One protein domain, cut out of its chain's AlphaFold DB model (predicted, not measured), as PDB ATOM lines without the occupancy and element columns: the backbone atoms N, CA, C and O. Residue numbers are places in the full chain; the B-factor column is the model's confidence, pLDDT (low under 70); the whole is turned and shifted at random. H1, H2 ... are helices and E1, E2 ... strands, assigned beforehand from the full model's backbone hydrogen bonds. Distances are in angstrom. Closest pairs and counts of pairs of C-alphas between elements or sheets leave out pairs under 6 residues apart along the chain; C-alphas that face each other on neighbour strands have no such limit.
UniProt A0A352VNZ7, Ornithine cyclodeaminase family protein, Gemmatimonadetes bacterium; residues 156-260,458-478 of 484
ATOM      1  N   VAL A 156     197.407 193.179 269.748       96.88
ATOM      2  CA  VAL A 156     198.801 192.924 270.130       96.88
ATOM      3  C   VAL A 156     199.546 192.307 268.951       96.88
ATOM      4  O   VAL A 156     199.095 191.309 268.402       96.88
ATOM      5  N   ILE A 157     200.690 192.870 268.565       98.25
ATOM      6  CA  ILE A 157     201.529 192.323 267.495       98.25
ATOM      7  C   ILE A 157     202.862 191.869 268.088       98.25
ATOM      8  O   ILE A 157     203.561 192.682 268.693       98.25
ATOM      9  N   LEU A 158     203.204 190.591 267.903       98.56
ATOM     10  CA  LEU A 158     204.422 189.984 268.450       98.56
ATOM     11  C   LEU A 158     205.326 189.426 267.356       98.56
ATOM     12  O   LEU A 158     204.903 188.645 266.503       98.56
ATOM     13  N   THR A 159     206.589 189.825 267.428       97.94
ATOM     14  CA  THR A 159     207.670 189.401 266.540       97.94
ATOM     15  C   THR A 159     208.322 188.101 267.013       97.94
ATOM     16  O   THR A 159     208.188 187.698 268.167       97.94
ATOM     17  N   GLN A 160     209.092 187.464 266.129       95.50
ATOM     18  CA  GLN A 160     209.810 186.222 266.423       95.50
ATOM     19  C   GLN A 160     210.664 186.282 267.718       95.50
ATOM     20  O   GLN A 160     210.533 185.383 268.551       95.50
ATOM     21  N   PRO A 161     211.499 187.320 267.964       97.25
ATOM     22  CA  PRO A 161     212.291 187.394 269.195       97.25
ATOM     23  C   PRO A 161     211.438 187.586 270.455       97.25
ATOM     24  O   PRO A 161     211.761 187.023 271.498       97.25
ATOM     25  N   GLU A 162     210.342 188.345 270.358       98.38
ATOM     26  CA  GLU A 162     209.418 188.561 271.477       98.38
ATOM     27  C   GLU A 162     208.685 187.265 271.835       98.38
ATOM     28  O   GLU A 162     208.565 186.941 273.012       98.38
ATOM     29  N   VAL A 163     208.275 186.469 270.838       98.31
ATOM     30  CA  VAL A 163     207.712 185.131 271.071       98.31
ATOM     31  C   VAL A 163     208.710 184.244 271.812       98.31
ATOM     32  O   VAL A 163     208.363 183.642 272.825       98.31
ATOM     33  N   ARG A 164     209.964 184.193 271.342       97.06
ATOM     34  CA  ARG A 164     211.019 183.385 271.970       97.06
ATOM     35  C   ARG A 164     211.286 183.791 273.421       97.06
ATOM     36  O   ARG A 164     211.599 182.931 274.237       97.06
ATOM     37  N   GLN A 165     211.201 185.083 273.724       96.94
ATOM     38  CA  GLN A 165     211.377 185.609 275.076       96.94
ATOM     39  C   GLN A 165     210.191 185.267 275.986       96.94
ATOM     40  O   GLN A 165     210.394 184.912 277.144       96.94
ATOM     41  N   LEU A 166     208.964 185.404 275.479       98.31
ATOM     42  CA  LEU A 166     207.740 185.335 276.279       98.31
ATOM     43  C   LEU A 166     207.173 183.921 276.445       98.31
ATOM     44  O   LEU A 166     206.283 183.737 277.272       98.31
ATOM     45  N   LEU A 167     207.658 182.934 275.683       98.38
ATOM     46  CA  LEU A 167     207.180 181.550 275.734       98.38
ATOM     47  C   LEU A 167     208.308 180.568 276.109       98.38
ATOM     48  O   LEU A 167     208.836 179.874 275.235       98.38
ATOM     49  N   PRO A 168     208.694 180.493 277.398       98.25
ATOM     50  CA  PRO A 168     209.602 179.461 277.891       98.25
ATOM     51  C   PRO A 168     209.093 178.050 277.570       98.25
ATOM     52  O   PRO A 168     207.887 177.798 277.554       98.25
ATOM     53  N   MET A 169     210.016 177.111 277.335       98.75
ATOM     54  CA  MET A 169     209.653 175.750 276.923       98.75
ATOM     55  C   MET A 169     208.802 175.028 277.972       98.75
ATOM     56  O   MET A 169     207.781 174.450 277.607       98.75
ATOM     57  N   ARG A 170     209.179 175.103 279.257       98.44
ATOM     58  CA  ARG A 170     208.422 174.488 280.357       98.44
ATOM     59  C   ARG A 170     206.984 175.005 280.422       98.44
ATOM     60  O   ARG A 170     206.058 174.205 280.374       98.44
ATOM     61  N   ASP A 171     206.802 176.326 280.424       98.69
ATOM     62  CA  ASP A 171     205.471 176.948 280.418       98.69
ATOM     63  C   ASP A 171     204.640 176.481 279.215       98.69
ATOM     64  O   ASP A 171     203.440 176.221 279.324       98.69
ATOM     65  N   CYS A 172     205.278 176.351 278.046       98.88
ATOM     66  CA  CYS A 172     204.607 175.862 276.852       98.88
ATOM     67  C   CYS A 172     204.222 174.381 276.975       98.88
ATOM     68  O   CYS A 172     203.135 174.017 276.541       98.88
ATOM     69  N   MET A 173     205.052 173.530 277.587       98.94
ATOM     70  CA  MET A 173     204.709 172.126 277.857       98.94
ATOM     71  C   MET A 173     203.465 172.027 278.747       98.94
ATOM     72  O   MET A 173     202.501 171.355 278.375       98.94
ATOM     73  N   ASP A 174     203.424 172.772 279.852       98.81
ATOM     74  CA  ASP A 174     202.272 172.792 280.764       98.81
ATOM     75  C   ASP A 174     200.993 173.286 280.062       98.81
ATOM     76  O   ASP A 174     199.897 172.724 280.225       98.81
ATOM     77  N   LEU A 175     201.137 174.309 279.216       98.81
ATOM     78  CA  LEU A 175     200.060 174.840 278.387       98.81
ATOM     79  C   LEU A 175     199.565 173.814 277.360       98.81
ATOM     80  O   LEU A 175     198.354 173.654 277.198       98.81
ATOM     81  N   MET A 176     200.467 173.103 276.679       98.81
ATOM     82  CA  MET A 176     200.110 172.072 275.699       98.81
ATOM     83  C   MET A 176     199.411 170.888 276.365       98.81
ATOM     84  O   MET A 176     198.388 170.430 275.858       98.81
ATOM     85  N   ALA A 177     199.880 170.444 277.534       98.81
ATOM     86  CA  ALA A 177     199.209 169.402 278.306       98.81
ATOM     87  C   ALA A 177     197.771 169.813 278.674       98.81
ATOM     88  O   ALA A 177     196.831 169.032 278.528       98.81
ATOM     89  N   THR A 178     197.575 171.059 279.102       98.69
ATOM     90  CA  THR A 178     196.243 171.601 279.415       98.69
ATOM     91  C   THR A 178     195.358 171.695 278.172       98.69
ATOM     92  O   THR A 178     194.224 171.211 278.177       98.69
ATOM     93  N   THR A 179     195.905 172.215 277.075       98.69
ATOM     94  CA  THR A 179     195.197 172.386 275.800       98.69
ATOM     95  C   THR A 179     194.734 171.045 275.232       98.69
ATOM     96  O   THR A 179     193.583 170.912 274.818       98.69
ATOM     97  N   LEU A 180     195.599 170.026 275.247       98.62
ATOM     98  CA  LEU A 180     195.282 168.692 274.733       98.62
ATOM     99  C   LEU A 180     194.280 167.945 275.626       98.62
ATOM    100  O   LEU A 180     193.399 167.268 275.096       98.62
ATOM    101  N   ARG A 181     194.336 168.110 276.961       98.31
ATOM    102  CA  ARG A 181     193.274 167.608 277.864       98.31
ATOM    103  C   ARG A 181     191.924 168.227 277.531       98.31
ATOM    104  O   ARG A 181     190.929 167.517 277.449       98.31
ATOM    105  N   SER A 182     191.895 169.545 277.355       98.00
ATOM    106  CA  SER A 182     190.677 170.289 277.038       98.00
ATOM    107  C   SER A 182     190.100 169.883 275.677       98.00
ATOM    108  O   SER A 182     188.901 169.631 275.559       98.00
ATOM    109  N   LEU A 183     190.952 169.700 274.660       97.94
ATOM    110  CA  LEU A 183     190.516 169.181 273.363       97.94
ATOM    111  C   LEU A 183     189.886 167.785 273.494       97.94
ATOM    112  O   LEU A 183     188.810 167.558 272.945       97.94
ATOM    113  N   ALA A 184     190.506 166.875 274.252       97.38
ATOM    114  CA  ALA A 184     189.990 165.517 274.442       97.38
ATOM    115  C   ALA A 184     188.663 165.458 275.221       97.38
ATOM    116  O   ALA A 184     187.889 164.520 275.038       97.38
ATOM    117  N   ARG A 185     188.351 166.468 276.045       96.88
ATOM    118  CA  ARG A 185     187.028 166.626 276.683       96.88
ATOM    119  C   ARG A 185     185.945 167.136 275.727       96.88
ATOM    120  O   ARG A 185     184.765 167.048 276.055       96.88
ATOM    121  N   GLY A 186     186.332 167.634 274.551       96.31
ATOM    122  CA  GLY A 186     185.422 168.224 273.571       96.31
ATOM    123  C   GLY A 186     185.210 169.731 273.732       96.31
ATOM    124  O   GLY A 186     184.288 170.275 273.128       96.31
ATOM    125  N   ASP A 187     186.054 170.421 274.504       94.50
ATOM    126  CA  ASP A 187     185.905 171.861 274.783       94.50
ATOM    127  C   ASP A 187     186.480 172.761 273.666       94.50
ATOM    128  O   ASP A 187     186.303 173.985 273.673       94.50
ATOM    129  N   GLY A 188     187.171 172.157 272.692       95.06
ATOM    130  CA  GLY A 188     187.789 172.831 271.555       95.06
ATOM    131  C   GLY A 188     187.352 172.270 270.201       95.06
ATOM    132  O   GLY A 188     186.958 171.113 270.075       95.06
ATOM    133  N   THR A 189     187.486 173.094 269.164       95.50
ATOM    134  CA  THR A 189     187.211 172.732 267.771       95.50
ATOM    135  C   THR A 189     188.492 172.844 266.960       95.50
ATOM    136  O   THR A 189     189.074 173.925 266.851       95.50
ATOM    137  N   ASN A 190     188.903 171.741 266.338       96.88
ATOM    138  CA  ASN A 190     190.087 171.680 265.486       96.88
ATOM    139  C   ASN A 190     189.737 171.050 264.127       96.88
ATOM    140  O   ASN A 190     189.929 169.845 263.950       96.88
ATOM    141  N   PRO A 191     189.212 171.831 263.168       95.81
ATOM    142  CA  PRO A 191     188.995 171.351 261.810       95.81
ATOM    143  C   PRO A 191     190.310 170.902 261.162       95.81
ATOM    144  O   PRO A 191     191.386 171.408 261.493       95.81
ATOM    145  N   LEU A 192     190.217 170.002 260.180       94.69
ATOM    146  CA  LEU A 192     191.356 169.682 259.322       94.69
ATOM    147  C   LEU A 192     191.905 170.949 258.661       94.69
ATOM    148  O   LEU A 192     191.158 171.814 258.190       94.69
ATOM    149  N   ARG A 193     193.234 171.046 258.610       94.25
ATOM    150  CA  ARG A 193     193.909 172.159 257.949       94.25
ATOM    151  C   ARG A 193     193.620 172.151 256.456       94.25
ATOM    152  O   ARG A 193     193.492 171.110 255.814       94.25
ATOM    153  N   TRP A 194     193.583 173.344 255.890       94.38
ATOM    154  CA  TRP A 194     193.441 173.538 254.459       94.38
ATOM    155  C   TRP A 194     194.763 174.000 253.858       94.38
ATOM    156  O   TRP A 194     195.494 174.769 254.480       94.38
ATOM    157  N   ALA A 195     195.071 173.556 252.641       92.88
ATOM    158  CA  ALA A 195     196.270 173.975 251.930       92.88
ATOM    159  C   ALA A 195     195.987 174.225 250.447       92.88
ATOM    160  O   ALA A 195     195.362 173.407 249.770       92.88
ATOM    161  N   MET A 196     196.531 175.322 249.922       95.00
ATOM    162  CA  MET A 196     196.511 175.650 248.502       95.00
ATOM    163  C   MET A 196     197.924 175.798 247.965       95.00
ATOM    164  O   MET A 196     198.680 176.689 248.346       95.00
ATOM    165  N   TRP A 197     198.249 174.942 247.006       93.81
ATOM    166  CA  TRP A 197     199.474 175.045 246.232       93.81
ATOM    167  C   TRP A 197     199.388 176.173 245.213       93.81
ATOM    168  O   TRP A 197     198.395 176.292 244.495       93.81
ATOM    169  N   LEU A 198     200.479 176.920 245.056       93.75
ATOM    170  CA  LEU A 198     200.638 177.794 243.900       93.75
ATOM    171  C   LEU A 198     200.651 176.958 242.607       93.75
ATOM    172  O   LEU A 198     201.193 175.845 242.613       93.75
ATOM    173  N   PRO A 199     200.154 177.486 241.471       94.69
ATOM    174  CA  PRO A 199     200.240 176.793 240.183       94.69
ATOM    175  C   PRO A 199     201.671 176.373 239.819       94.69
ATOM    176  O   PRO A 199     201.883 175.292 239.282       94.69
ATOM    177  N   SER A 200     202.666 177.188 240.195       92.75
ATOM    178  CA  SER A 200     204.094 176.917 239.981       92.75
ATOM    179  C   SER A 200     204.662 175.772 240.827       92.75
ATOM    180  O   SER A 200     205.807 175.382 240.612       92.75
ATOM    181  N   LYS A 201     203.915 175.286 241.829       88.62
ATOM    182  CA  LYS A 201     204.342 174.289 242.828       88.62
ATOM    183  C   LYS A 201     205.598 174.669 243.630       88.62
ATOM    184  O   LYS A 201     206.165 173.821 244.309       88.62
ATOM    185  N   ARG A 202     206.012 175.943 243.605       89.19
ATOM    186  CA  ARG A 202     207.163 176.445 244.386       89.19
ATOM    187  C   ARG A 202     206.860 176.649 245.871       89.19
ATOM    188  O   ARG A 202     207.787 176.746 246.669       89.19
ATOM    189  N   GLY A 203     205.584 176.727 246.223       92.62
ATOM    190  CA  GLY A 203     205.131 176.889 247.594       92.62
ATOM    191  C   GLY A 203     203.626 176.702 247.711       92.62
ATOM    192  O   GLY A 203     202.917 176.548 246.706       92.62
ATOM    193  N   LEU A 204     203.158 176.715 248.951       94.31
ATOM    194  CA  LEU A 204     201.746 176.640 249.307       94.31
ATOM    195  C   LEU A 204     201.415 177.646 250.407       94.31
ATOM    196  O   LEU A 204     202.305 178.101 251.124       94.31
ATOM    197  N   ILE A 205     200.128 177.949 250.548       96.12
ATOM    198  CA  ILE A 205     199.572 178.584 251.742       96.12
ATOM    199  C   ILE A 205     198.708 177.567 252.485       96.12
ATOM    200  O   ILE A 205     197.886 176.884 251.877       96.12
ATOM    201  N   GLY A 206     198.937 177.446 253.786       95.56
ATOM    202  CA  GLY A 206     198.183 176.623 254.715       95.56
ATOM    203  C   GLY A 206     197.368 177.491 255.666       95.56
ATOM    204  O   GLY A 206     197.816 178.562 256.077       95.56
ATOM    205  N   MET A 207     196.179 177.018 256.019       97.12
ATOM    206  CA  MET A 207     195.275 177.645 256.977       97.12
ATOM    207  C   MET A 207     194.840 176.613 258.010       97.12
ATOM    208  O   MET A 207     194.399 175.519 257.660       97.12
ATOM    209  N   MET A 208     194.963 176.978 259.279       98.00
ATOM    210  CA  MET A 208     194.640 176.135 260.425       98.00
ATOM    211  C   MET A 208     193.729 176.935 261.366       98.00
ATOM    212  O   MET A 208     194.230 177.548 262.311       98.00
ATOM    213  N   PRO A 209     192.419 177.040 261.068       98.00
ATOM    214  CA  PRO A 209     191.461 177.664 261.973       98.00
ATOM    215  C   PRO A 209     191.183 176.756 263.171       98.00
ATOM    216  O   PRO A 209     191.330 175.540 263.079       98.00
ATOM    217  N   GLY A 210     190.730 177.331 264.278       97.94
ATOM    218  CA  GLY A 210     190.305 176.547 265.427       97.94
ATOM    219  C   GLY A 210     189.750 177.393 266.561       97.94
ATOM    220  O   GLY A 210     189.727 178.624 266.505       97.94
ATOM    221  N   LYS A 211     189.318 176.691 267.604       97.94
ATOM    222  CA  LYS A 211     188.961 177.255 268.902       97.94
ATOM    223  C   LYS A 211     189.520 176.341 269.989       97.94
ATOM    224  O   LYS A 211     189.090 175.194 270.065       97.94
ATOM    225  N   SER A 212     190.474 176.795 270.796       96.62
ATOM    226  CA  SER A 212     190.908 176.041 271.982       96.62
ATOM    227  C   SER A 212     189.901 176.211 273.126       96.62
ATOM    228  O   SER A 212     189.160 177.197 273.154       96.62
ATOM    229  N   GLY A 213     189.846 175.236 274.038       94.44
ATOM    230  CA  GLY A 213     188.981 175.287 275.221       94.44
ATOM    231  C   GLY A 213     189.667 175.938 276.424       94.44
ATOM    232  O   GLY A 213     189.177 176.940 276.930       94.44
ATOM    233  N   GLU A 214     190.825 175.418 276.843       94.56
ATOM    234  CA  GLU A 214     191.617 175.952 277.963       94.56
ATOM    235  C   GLU A 214     193.077 176.232 277.540       94.56
ATOM    236  O   GLU A 214     193.839 175.285 277.334       94.56
ATOM    237  N   PRO A 215     193.497 177.511 277.423       95.38
ATOM    238  CA  PRO A 215     192.663 178.715 277.488       95.38
ATOM    239  C   PRO A 215     191.697 178.803 276.299       95.38
ATOM    240  O   PRO A 215     191.959 178.250 275.226       95.38
ATOM    241  N   GLU A 216     190.600 179.540 276.473       95.62
ATOM    242  CA  GLU A 216     189.658 179.779 275.383       95.62
ATOM    243  C   GLU A 216     190.273 180.762 274.381       95.62
ATOM    244  O   GLU A 216     190.493 181.931 274.695       95.62
ATOM    245  N   ALA A 217     190.561 180.293 273.166       97.00
ATOM    246  CA  ALA A 217     191.124 181.134 272.116       97.00
ATOM    247  C   ALA A 217     190.538 180.763 270.754       97.00
ATOM    248  O   ALA A 217     190.679 179.633 270.289       97.00
ATOM    249  N   LEU A 218     189.893 181.732 270.103       98.31
ATOM    250  CA  LEU A 218     189.375 181.619 268.743       98.31
ATOM    251  C   LEU A 218     190.376 182.237 267.769       98.31
ATOM    252  O   LEU A 218     190.837 183.359 267.974       98.31
ATOM    253  N   GLY A 219     190.684 181.544 266.676       98.31
ATOM    254  CA  GLY A 219     191.565 182.126 265.678       98.31
ATOM    255  C   GLY A 219     191.950 181.209 264.537       98.31
ATOM    256  O   GLY A 219     191.292 180.211 264.244       98.31
ATOM    257  N   LEU A 220     193.040 181.583 263.875       97.94
ATOM    258  CA  LEU A 220     193.665 180.773 262.843       97.94
ATOM    259  C   LEU A 220     195.164 181.032 262.747       97.94
ATOM    260  O   LEU A 220     195.622 182.169 262.859       97.94
ATOM    261  N   LYS A 221     195.919 179.979 262.431       98.62
ATOM    262  CA  LYS A 221     197.268 180.112 261.880       98.62
ATOM    263  C   LYS A 221     197.202 180.127 260.358       98.62
ATOM    264  O   LYS A 221     196.581 179.254 259.750       98.62
ATOM    265  N   VAL A 222     197.883 181.086 259.740       97.81
ATOM    266  CA  VAL A 222     198.117 181.125 258.293       97.81
ATOM    267  C   VAL A 222     199.612 181.034 258.053       97.81
ATOM    268  O   VAL A 222     200.368 181.846 258.582       97.81
ATOM    269  N   VAL A 223     200.044 180.057 257.256       96.00
ATOM    270  CA  VAL A 223     201.464 179.805 256.989       96.00
ATOM    271  C   VAL A 223     201.724 179.610 255.500       96.00
ATOM    272  O   VAL A 223     201.091 178.800 254.832       96.00
ATOM    273  N   ALA A 224     202.680 180.352 254.970       94.88
ATOM    274  CA  ALA A 224     203.285 180.137 253.674       94.88
ATOM    275  C   ALA A 224     204.459 179.163 253.822       94.88
ATOM    276  O   ALA A 224     205.368 179.398 254.619       94.88
ATOM    277  N   VAL A 225     204.453 178.083 253.036       91.62
ATOM    278  CA  VAL A 225     205.520 177.074 253.039       91.62
ATOM    279  C   VAL A 225     206.231 177.072 251.693       91.62
ATOM    280  O   VAL A 225     205.650 176.726 250.662       91.62
ATOM    281  N   PHE A 226     207.504 177.461 251.711       92.06
ATOM    282  CA  PHE A 226     208.383 177.592 250.551       92.06
ATOM    283  C   PHE A 226     209.680 176.822 250.804       92.06
ATOM    284  O   PHE A 226     210.661 177.354 251.324       92.06
ATOM    285  N   SER A 227     209.714 175.552 250.398       84.50
ATOM    286  CA  SER A 227     210.883 174.680 250.598       84.50
ATOM    287  C   SER A 227     212.159 175.214 249.934       84.50
ATOM    288  O   SER A 227     213.258 174.914 250.391       84.50
ATOM    289  N   GLY A 228     212.020 176.028 248.880       85.88
ATOM    290  CA  GLY A 228     213.137 176.686 248.195       85.88
ATOM    291  C   GLY A 228     213.889 177.720 249.041       85.88
ATOM    292  O   GLY A 228     215.004 178.076 248.679       85.88
ATOM    293  N   ASN A 229     213.334 178.165 250.173       89.19
ATOM    294  CA  ASN A 229     214.038 179.069 251.088       89.19
ATOM    295  C   ASN A 229     215.119 178.348 251.911       89.19
ATOM    296  O   ASN A 229     215.958 179.005 252.530       89.19
ATOM    297  N   HIS A 230     215.137 177.010 251.926       81.00
ATOM    298  CA  HIS A 230     216.148 176.252 252.657       81.00
ATOM    299  C   HIS A 230     217.563 176.577 252.151       81.00
ATOM    300  O   HIS A 230     217.833 176.517 250.954       81.00
ATOM    301  N   GLY A 231     218.471 176.908 253.071       74.62
ATOM    302  CA  GLY A 231     219.839 177.330 252.740       74.62
ATOM    303  C   GLY A 231     219.981 178.812 252.374       74.62
ATOM    304  O   GLY A 231     221.091 179.257 252.094       74.62
ATOM    305  N   THR A 232     218.892 179.584 252.406       86.56
ATOM    306  CA  THR A 232     218.915 181.049 252.270       86.56
ATOM    307  C   THR A 232     218.845 181.730 253.645       86.56
ATOM    308  O   THR A 232     218.894 181.070 254.681       86.56
ATOM    309  N   HIS A 233     218.729 183.060 253.667       85.69
ATOM    310  CA  HIS A 233     218.495 183.830 254.892       85.69
ATOM    311  C   HIS A 233     217.018 183.841 255.336       85.69
ATOM    312  O   HIS A 233     216.716 184.376 256.399       85.69
ATOM    313  N   LEU A 234     216.105 183.290 254.530       88.06
ATOM    314  CA  LEU A 234     214.671 183.245 254.809       88.06
ATOM    315  C   LEU A 234     214.270 181.914 255.446       88.06
ATOM    316  O   LEU A 234     214.778 180.859 255.062       88.06
ATOM    317  N   ASP A 235     213.282 181.947 256.344       85.75
ATOM    318  CA  ASP A 235     212.620 180.718 256.779       85.75
ATOM    319  C   ASP A 235     211.746 180.152 255.645       85.75
ATOM    320  O   ASP A 235     211.125 180.877 254.858       85.75
ATOM    321  N   SER A 236     211.728 178.827 255.567       86.75
ATOM    322  CA  SER A 236     210.829 178.015 254.752       86.75
ATOM    323  C   SER A 236     209.367 178.109 255.171       86.75
ATOM    324  O   SER A 236     208.502 177.942 254.318       86.75
ATOM    325  N   HIS A 237     209.100 178.372 256.450       89.81
ATOM    326  CA  HIS A 237     207.762 178.569 256.988       89.81
ATOM    327  C   HIS A 237     207.656 180.013 257.458       89.81
ATOM    328  O   HIS A 237     208.463 180.461 258.268       89.81
ATOM    329  N   GLN A 238     206.694 180.750 256.917       93.19
ATOM    330  CA  GLN A 238     206.454 182.151 257.264       93.19
ATOM    331  C   GLN A 238     204.968 182.353 257.468       93.19
ATOM    332  O   GLN A 238     204.173 181.905 256.646       93.19
ATOM    333  N   GLY A 239     204.560 183.021 258.537       96.56
ATOM    334  CA  GLY A 239     203.141 183.150 258.806       96.56
ATOM    335  C   GLY A 239     202.826 183.890 260.083       96.56
ATOM    336  O   GLY A 239     203.715 184.362 260.788       96.56
ATOM    337  N   VAL A 240     201.537 183.932 260.385       98.50
ATOM    338  CA  VAL A 240     201.012 184.535 261.607       98.50
ATOM    339  C   VAL A 240     199.936 183.656 262.228       98.50
ATOM    340  O   VAL A 240     199.200 182.958 261.523       98.50
ATOM    341  N   VAL A 241     199.840 183.706 263.551       98.81
ATOM    342  CA  VAL A 241     198.673 183.262 264.312       98.81
ATOM    343  C   VAL A 241     197.845 184.497 264.635       98.81
ATOM    344  O   VAL A 241     198.362 185.458 265.202       98.81
ATOM    345  N   ILE A 242     196.576 184.486 264.242       98.38
ATOM    346  CA  ILE A 242     195.646 185.593 264.463       98.38
ATOM    347  C   ILE A 242     194.590 185.131 265.454       98.38
ATOM    348  O   ILE A 242     193.952 184.099 265.233       98.38
ATOM    349  N   LEU A 243     194.399 185.909 266.516       98.25
ATOM    350  CA  LEU A 243     193.360 185.681 267.514       98.25
ATOM    351  C   LEU A 243     192.214 186.667 267.349       98.25
ATOM    352  O   LEU A 243     192.435 187.848 267.071       98.25
ATOM    353  N   PHE A 244     191.008 186.180 267.604       96.50
ATOM    354  CA  PHE A 244     189.787 186.964 267.662       96.50
ATOM    355  C   PHE A 244     189.105 186.758 269.006       96.50
ATOM    356  O   PHE A 244     189.204 185.695 269.618       96.50
ATOM    357  N   ASP A 245     188.388 187.783 269.441       92.81
ATOM    358  CA  ASP A 245     187.501 187.701 270.588       92.81
ATOM    359  C   ASP A 245     186.348 186.726 270.275       92.81
ATOM    360  O   ASP A 245     185.628 186.942 269.293       92.81
ATOM    361  N   PRO A 246     186.154 185.654 271.064       89.94
ATOM    362  CA  PRO A 246     185.076 184.694 270.835       89.94
ATOM    363  C   PRO A 246     183.663 185.288 270.941       89.94
ATOM    364  O   PRO A 246     182.733 184.729 270.361       89.94
ATOM    365  N   GLU A 247     183.477 186.391 271.671       89.75
ATOM    366  CA  GLU A 247     182.165 187.006 271.883       89.75
ATOM    367  C   GLU A 247     181.751 187.923 270.729       89.75
ATOM    368  O   GLU A 247     180.580 187.959 270.348       89.75
ATOM    369  N   ASN A 248     182.690 188.709 270.199       88.00
ATOM    370  CA  ASN A 248     182.377 189.808 269.279       88.00
ATOM    371  C   ASN A 248     183.227 189.818 267.995       88.00
ATOM    372  O   ASN A 248     182.946 190.594 267.082       88.00
ATOM    373  N   GLY A 249     184.231 188.946 267.894       90.38
ATOM    374  CA  GLY A 249     185.048 188.782 266.698       90.38
ATOM    375  C   GLY A 249     186.065 189.896 266.448       90.38
ATOM    376  O   GLY A 249     186.601 189.959 265.341       90.38
ATOM    377  N   VAL A 250     186.353 190.780 267.413       92.00
ATOM    378  CA  VAL A 250     187.412 191.785 267.219       92.00
ATOM    379  C   VAL A 250     188.799 191.126 267.216       92.00
ATOM    380  O   VAL A 250     189.036 190.201 267.998       92.00
ATOM    381  N   PRO A 251     189.742 191.569 266.364       93.94
ATOM    382  CA  PRO A 251     191.099 191.029 266.353       93.94
ATOM    383  C   PRO A 251     191.859 191.378 267.639       93.94
ATOM    384  O   PRO A 251     192.056 192.550 267.964       93.94
ATOM    385  N   LEU A 252     192.344 190.356 268.339       95.12
ATOM    386  CA  LEU A 252     193.029 190.500 269.624       95.12
ATOM    387  C   LEU A 252     194.552 190.461 269.497       95.12
ATOM    388  O   LEU A 252     195.243 191.239 270.160       95.12
ATOM    389  N   ALA A 253     195.082 189.584 268.643       97.56
ATOM    390  CA  ALA A 253     196.523 189.447 268.461       97.56
ATOM    391  C   ALA A 253     196.914 188.984 267.052       97.56
ATOM    392  O   ALA A 253     196.165 188.258 266.400       97.56
ATOM    393  N   ILE A 254     198.114 189.377 266.625       98.31
ATOM    394  CA  ILE A 254     198.839 188.855 265.463       98.31
ATOM    395  C   ILE A 254     200.235 188.461 265.945       98.31
ATOM    396  O   ILE A 254     201.034 189.308 266.335       98.31
ATOM    397  N   VAL A 255     200.533 187.170 265.927       98.69
ATOM    398  CA  VAL A 255     201.750 186.606 266.521       98.69
ATOM    399  C   VAL A 255     202.552 185.883 265.449       98.69
ATOM    400  O   VAL A 255     201.964 185.191 264.620       98.69
ATOM    401  N   ASP A 256     203.878 186.025 265.453       98.19
ATOM    402  CA  ASP A 256     204.766 185.259 264.571       98.19
ATOM    403  C   ASP A 256     204.480 183.748 264.656       98.19
ATOM    404  O   ASP A 256     204.555 183.139 265.724       98.19
ATOM    405  N   ALA A 257     204.133 183.128 263.525       97.31
ATOM    406  CA  ALA A 257     203.770 181.713 263.517       97.31
ATOM    407  C   ALA A 257     204.979 180.778 263.538       97.31
ATOM    408  O   ALA A 257     204.833 179.617 263.933       97.31
ATOM    409  N   SER A 258     206.135 181.234 263.064       94.50
ATOM    410  CA  SER A 258     207.311 180.387 262.887       94.50
ATOM    411  C   SER A 258     207.884 179.984 264.240       94.50
ATOM    412  O   SER A 258     208.065 178.791 264.496       94.50
ATOM    413  N   GLU A 259     208.071 180.945 265.145       96.81
ATOM    414  CA  GLU A 259     208.562 180.674 266.494       96.81
ATOM    415  C   GLU A 259     207.505 179.998 267.365       96.81
ATOM    416  O   GLU A 259     207.833 179.046 268.073       96.81
ATOM    417  N   VAL A 260     206.228 180.403 267.254       98.12
ATOM    418  CA  VAL A 260     205.126 179.701 267.935       98.12
ATOM    419  C   VAL A 260     205.147 178.227 267.550       98.12
ATOM    420  O   VAL A 260     205.226 177.377 268.432       98.12
ATOM    421  N   LEU A 458     196.845 178.385 268.825       98.81
ATOM    422  CA  LEU A 458     195.923 179.361 269.414       98.81
ATOM    423  C   LEU A 458     196.131 179.521 270.920       98.81
ATOM    424  O   LEU A 458     196.191 180.650 271.406       98.81
ATOM    425  N   ALA A 459     196.300 178.413 271.643       98.75
ATOM    426  CA  ALA A 459     196.603 178.442 273.066       98.75
ATOM    427  C   ALA A 459     197.929 179.170 273.333       98.75
ATOM    428  O   ALA A 459     197.983 180.064 274.180       98.75
ATOM    429  N   ALA A 460     198.977 178.859 272.559       98.81
ATOM    430  CA  ALA A 460     200.271 179.534 272.656       98.81
ATOM    431  C   ALA A 460     200.163 181.038 272.355       98.81
ATOM    432  O   ALA A 460     200.683 181.859 273.109       98.81
ATOM    433  N   ALA A 461     199.444 181.423 271.295       98.75
ATOM    434  CA  ALA A 461     199.221 182.830 270.968       98.75
ATOM    435  C   ALA A 461     198.423 183.566 272.058       98.75
ATOM    436  O   ALA A 461     198.706 184.732 272.336       98.75
ATOM    437  N   HIS A 462     197.452 182.905 272.697       98.50
ATOM    438  CA  HIS A 462     196.674 183.501 273.782       98.50
ATOM    439  C   HIS A 462     197.555 183.745 275.010       98.50
ATOM    440  O   HIS A 462     197.539 184.841 275.572       98.50
ATOM    441  N   TYR A 463     198.363 182.750 275.391       98.56
ATOM    442  CA  TYR A 463     199.354 182.885 276.459       98.56
ATOM    443  C   TYR A 463     200.304 184.059 276.192       98.56
ATOM    444  O   TYR A 463     200.451 184.952 277.023       98.56
ATOM    445  N   LEU A 464     200.874 184.115 274.987       98.62
ATOM    446  CA  LEU A 464     201.761 185.190 274.550       98.62
ATOM    447  C   LEU A 464     201.097 186.569 274.612       98.62
ATOM    448  O   LEU A 464     201.704 187.515 275.104       98.62
ATOM    449  N   MET A 465     199.851 186.695 274.150       97.69
ATOM    450  CA  MET A 465     199.092 187.944 274.229       97.69
ATOM    451  C   MET A 465     198.895 188.395 275.682       97.69
ATOM    452  O   MET A 465     199.064 189.581 275.974       97.69
ATOM    453  N   ALA A 466     198.537 187.477 276.584       96.31
ATOM    454  CA  ALA A 466     198.358 187.786 278.001       96.31
ATOM    455  C   ALA A 466     199.672 188.285 278.626       96.31
ATOM    456  O   ALA A 466     199.714 189.392 279.165       96.31
ATOM    457  N   ARG A 467     200.770 187.546 278.430       97.12
ATOM    458  CA  ARG A 467     202.107 187.911 278.929       97.12
ATOM    459  C   ARG A 467     202.603 189.231 278.337       97.12
ATOM    460  O   ARG A 467     203.102 190.090 279.054       97.12
ATOM    461  N   ALA A 468     202.393 189.451 277.042       97.25
ATOM    462  CA  ALA A 468     202.749 190.700 276.372       97.25
ATOM    463  C   ALA A 468     201.981 191.914 276.917       97.25
ATOM    464  O   ALA A 468     202.507 193.029 276.924       97.25
ATOM    465  N   ARG A 469     200.729 191.733 277.356       94.44
ATOM    466  CA  ARG A 469     199.943 192.789 278.014       94.44
ATOM    467  C   ARG A 469     200.461 193.083 279.416       94.44
ATOM    468  O   ARG A 469     200.575 194.253 279.762       94.44
ATOM    469  N   GLU A 470     200.796 192.048 280.176       94.69
ATOM    470  CA  GLU A 470     201.356 192.173 281.525       94.69
ATOM    471  C   GLU A 470     202.734 192.845 281.525       94.69
ATOM    472  O   GLU A 470     202.990 193.726 282.341       94.69
ATOM    473  N   GLU A 471     203.608 192.471 280.588       95.38
ATOM    474  CA  GLU A 471     204.993 192.959 280.528       95.38
ATOM    475  C   GLU A 471     205.176 194.220 279.676       95.38
ATOM    476  O   GLU A 471     206.267 194.787 279.634       95.38
ATOM    477  N   GLY A 472     204.129 194.673 278.982       94.12
ATOM    478  CA  GLY A 472     204.221 195.823 278.079       94.12
ATOM    479  C   GLY A 472     205.101 195.571 276.847       94.12
ATOM    480  O   GLY A 472     205.720 196.503 276.338       94.12
ATOM    481  N   VAL A 473     205.156 194.324 276.366       95.94
ATOM    482  CA  VAL A 473     205.927 193.896 275.184       95.94
ATOM    483  C   VAL A 473     205.025 193.837 273.940       95.94
ATOM    484  O   VAL A 473     203.803 193.663 274.037       95.94
ATOM    485  N   GLY A 474     205.619 193.974 272.753       96.06
ATOM    486  CA  GLY A 474     204.923 193.914 271.472       96.06
ATOM    487  C   GLY A 474     204.311 195.242 271.044       96.06
ATOM    488  O   GLY A 474     203.933 196.089 271.857       96.06
ATOM    489  N   ALA A 475     204.155 195.408 269.735       96.50
ATOM    490  CA  ALA A 475     203.468 196.567 269.189       96.50
ATOM    491  C   ALA A 475     201.959 196.501 269.481       96.50
ATOM    492  O   ALA A 475     201.379 195.438 269.732       96.50
ATOM    493  N   ARG A 476     201.318 197.670 269.457       94.62
ATOM    494  CA  ARG A 476     199.872 197.832 269.598       94.62
ATOM    495  C   ARG A 476     199.335 198.521 268.355       94.62
ATOM    496  O   ARG A 476     199.905 199.515 267.906       94.62
ATOM    497  N   ALA A 477     198.262 197.981 267.791       92.00
ATOM    498  CA  ALA A 477     197.615 198.555 266.622       92.00
ATOM    499  C   ALA A 477     196.092 198.517 266.772       92.00
ATOM    500  O   ALA A 477     195.513 197.474 267.071       92.00
ATOM    501  N   ALA A 478     195.433 199.642 266.512       89.19
ATOM    502  CA  ALA A 478     193.981 199.697 266.388       89.19
ATOM    503  C   ALA A 478     193.586 199.308 264.954       89.19
ATOM    504  O   ALA A 478     193.596 200.149 264.056       89.19
TER     505      ALA A 478
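Overview. This is residues 156 to 260 and 458 to 478 of the 484 residues of the protein "Ornithine cyclodeaminase family protein" of Gemmatimonadetes bacterium (UniProt A0A352VNZ7). A twisted sheet of seven strands makes a wall, with helix H4 packed over one face and short H3 on the same face. The longest helix, H2, crosses near one end of H4 and grazes the sheet, while H1 sits beside H3 and H4. The 126 printed residues hold E1 H1 H2 E2 E3 E4 E5 E6 H3 H4 E7 along the chain, a mixed class of four named helices and seven named strands. The mixed sheet runs E2 E3 E4 E5 E6 E1 E7, parallel at E6 and E1 and otherwise antiparallel. The whole is compact, with a radius of gyration of the C-alphas of 15.1 A and spans of 40 by 33 by 32 A.

Along the chain. E1 is residues 156 to 158, from C-alpha 156 at (198.801, 192.924, 270.130). H1 is residues 160 to 166, and H2 is 169 to 185, 24.4 A long. E2 is 194 to 197, E3 is 204 to 212 and 25.1 A long, E4 is 217 to 225 and 24.2 A, E5 is 237 to 244 and 22.5 A, and E6 is 251 to 256 and 14.9 A. H3 is 257 to 260. H4 is 458 to 471, 19.8 A long, from C-alpha 458 at (195.923, 179.361, 269.414). E7 is 475 to 477, ending at C-alpha 477 (197.615, 198.555, 266.622).

Arrangement. E2 to E6 form a meander, each strand the antiparallel neighbour of the one before. N 206 and O 223 of hairpin E3 and E4 are 2.8 A apart, within hydrogen-bond range, as are N 224 and O 238 of hairpin E4 and E5, at 2.7 A. E6 and E1 are parallel, with N 254 and O 156 at 2.8 A. E1 and E7 are antiparallel, with N 157 and O 475 at 2.9 A. H4 on one face gives two layers, a sheet with helix on one side; its closest C-alphas to E6 are Ala 461 and Val 255, 6.4 A. H2 touches H4 at a steep tilt of 46 degrees, opposite ways, closest at C-alphas 179 and 459, 6.8 A. H1 touches H3, closest at C-alphas 160 and 259, 5.7 A. Every O i to N i+4 pair is within hydrogen-bond range in H1, H2 and H4; H3 is too short for one.

Size, cuts and confidence. The C-alphas farthest apart, Ser 200 and Glu 470, are 44.3 A apart. Residues 261 to 457 are not printed, and C-alphas 260 and 458 are 9.3 A apart across the cut. The link E4 to E5 is long, 11 residues. Mean pLDDT of the printed part is 95.2, and no printed residue is under 70.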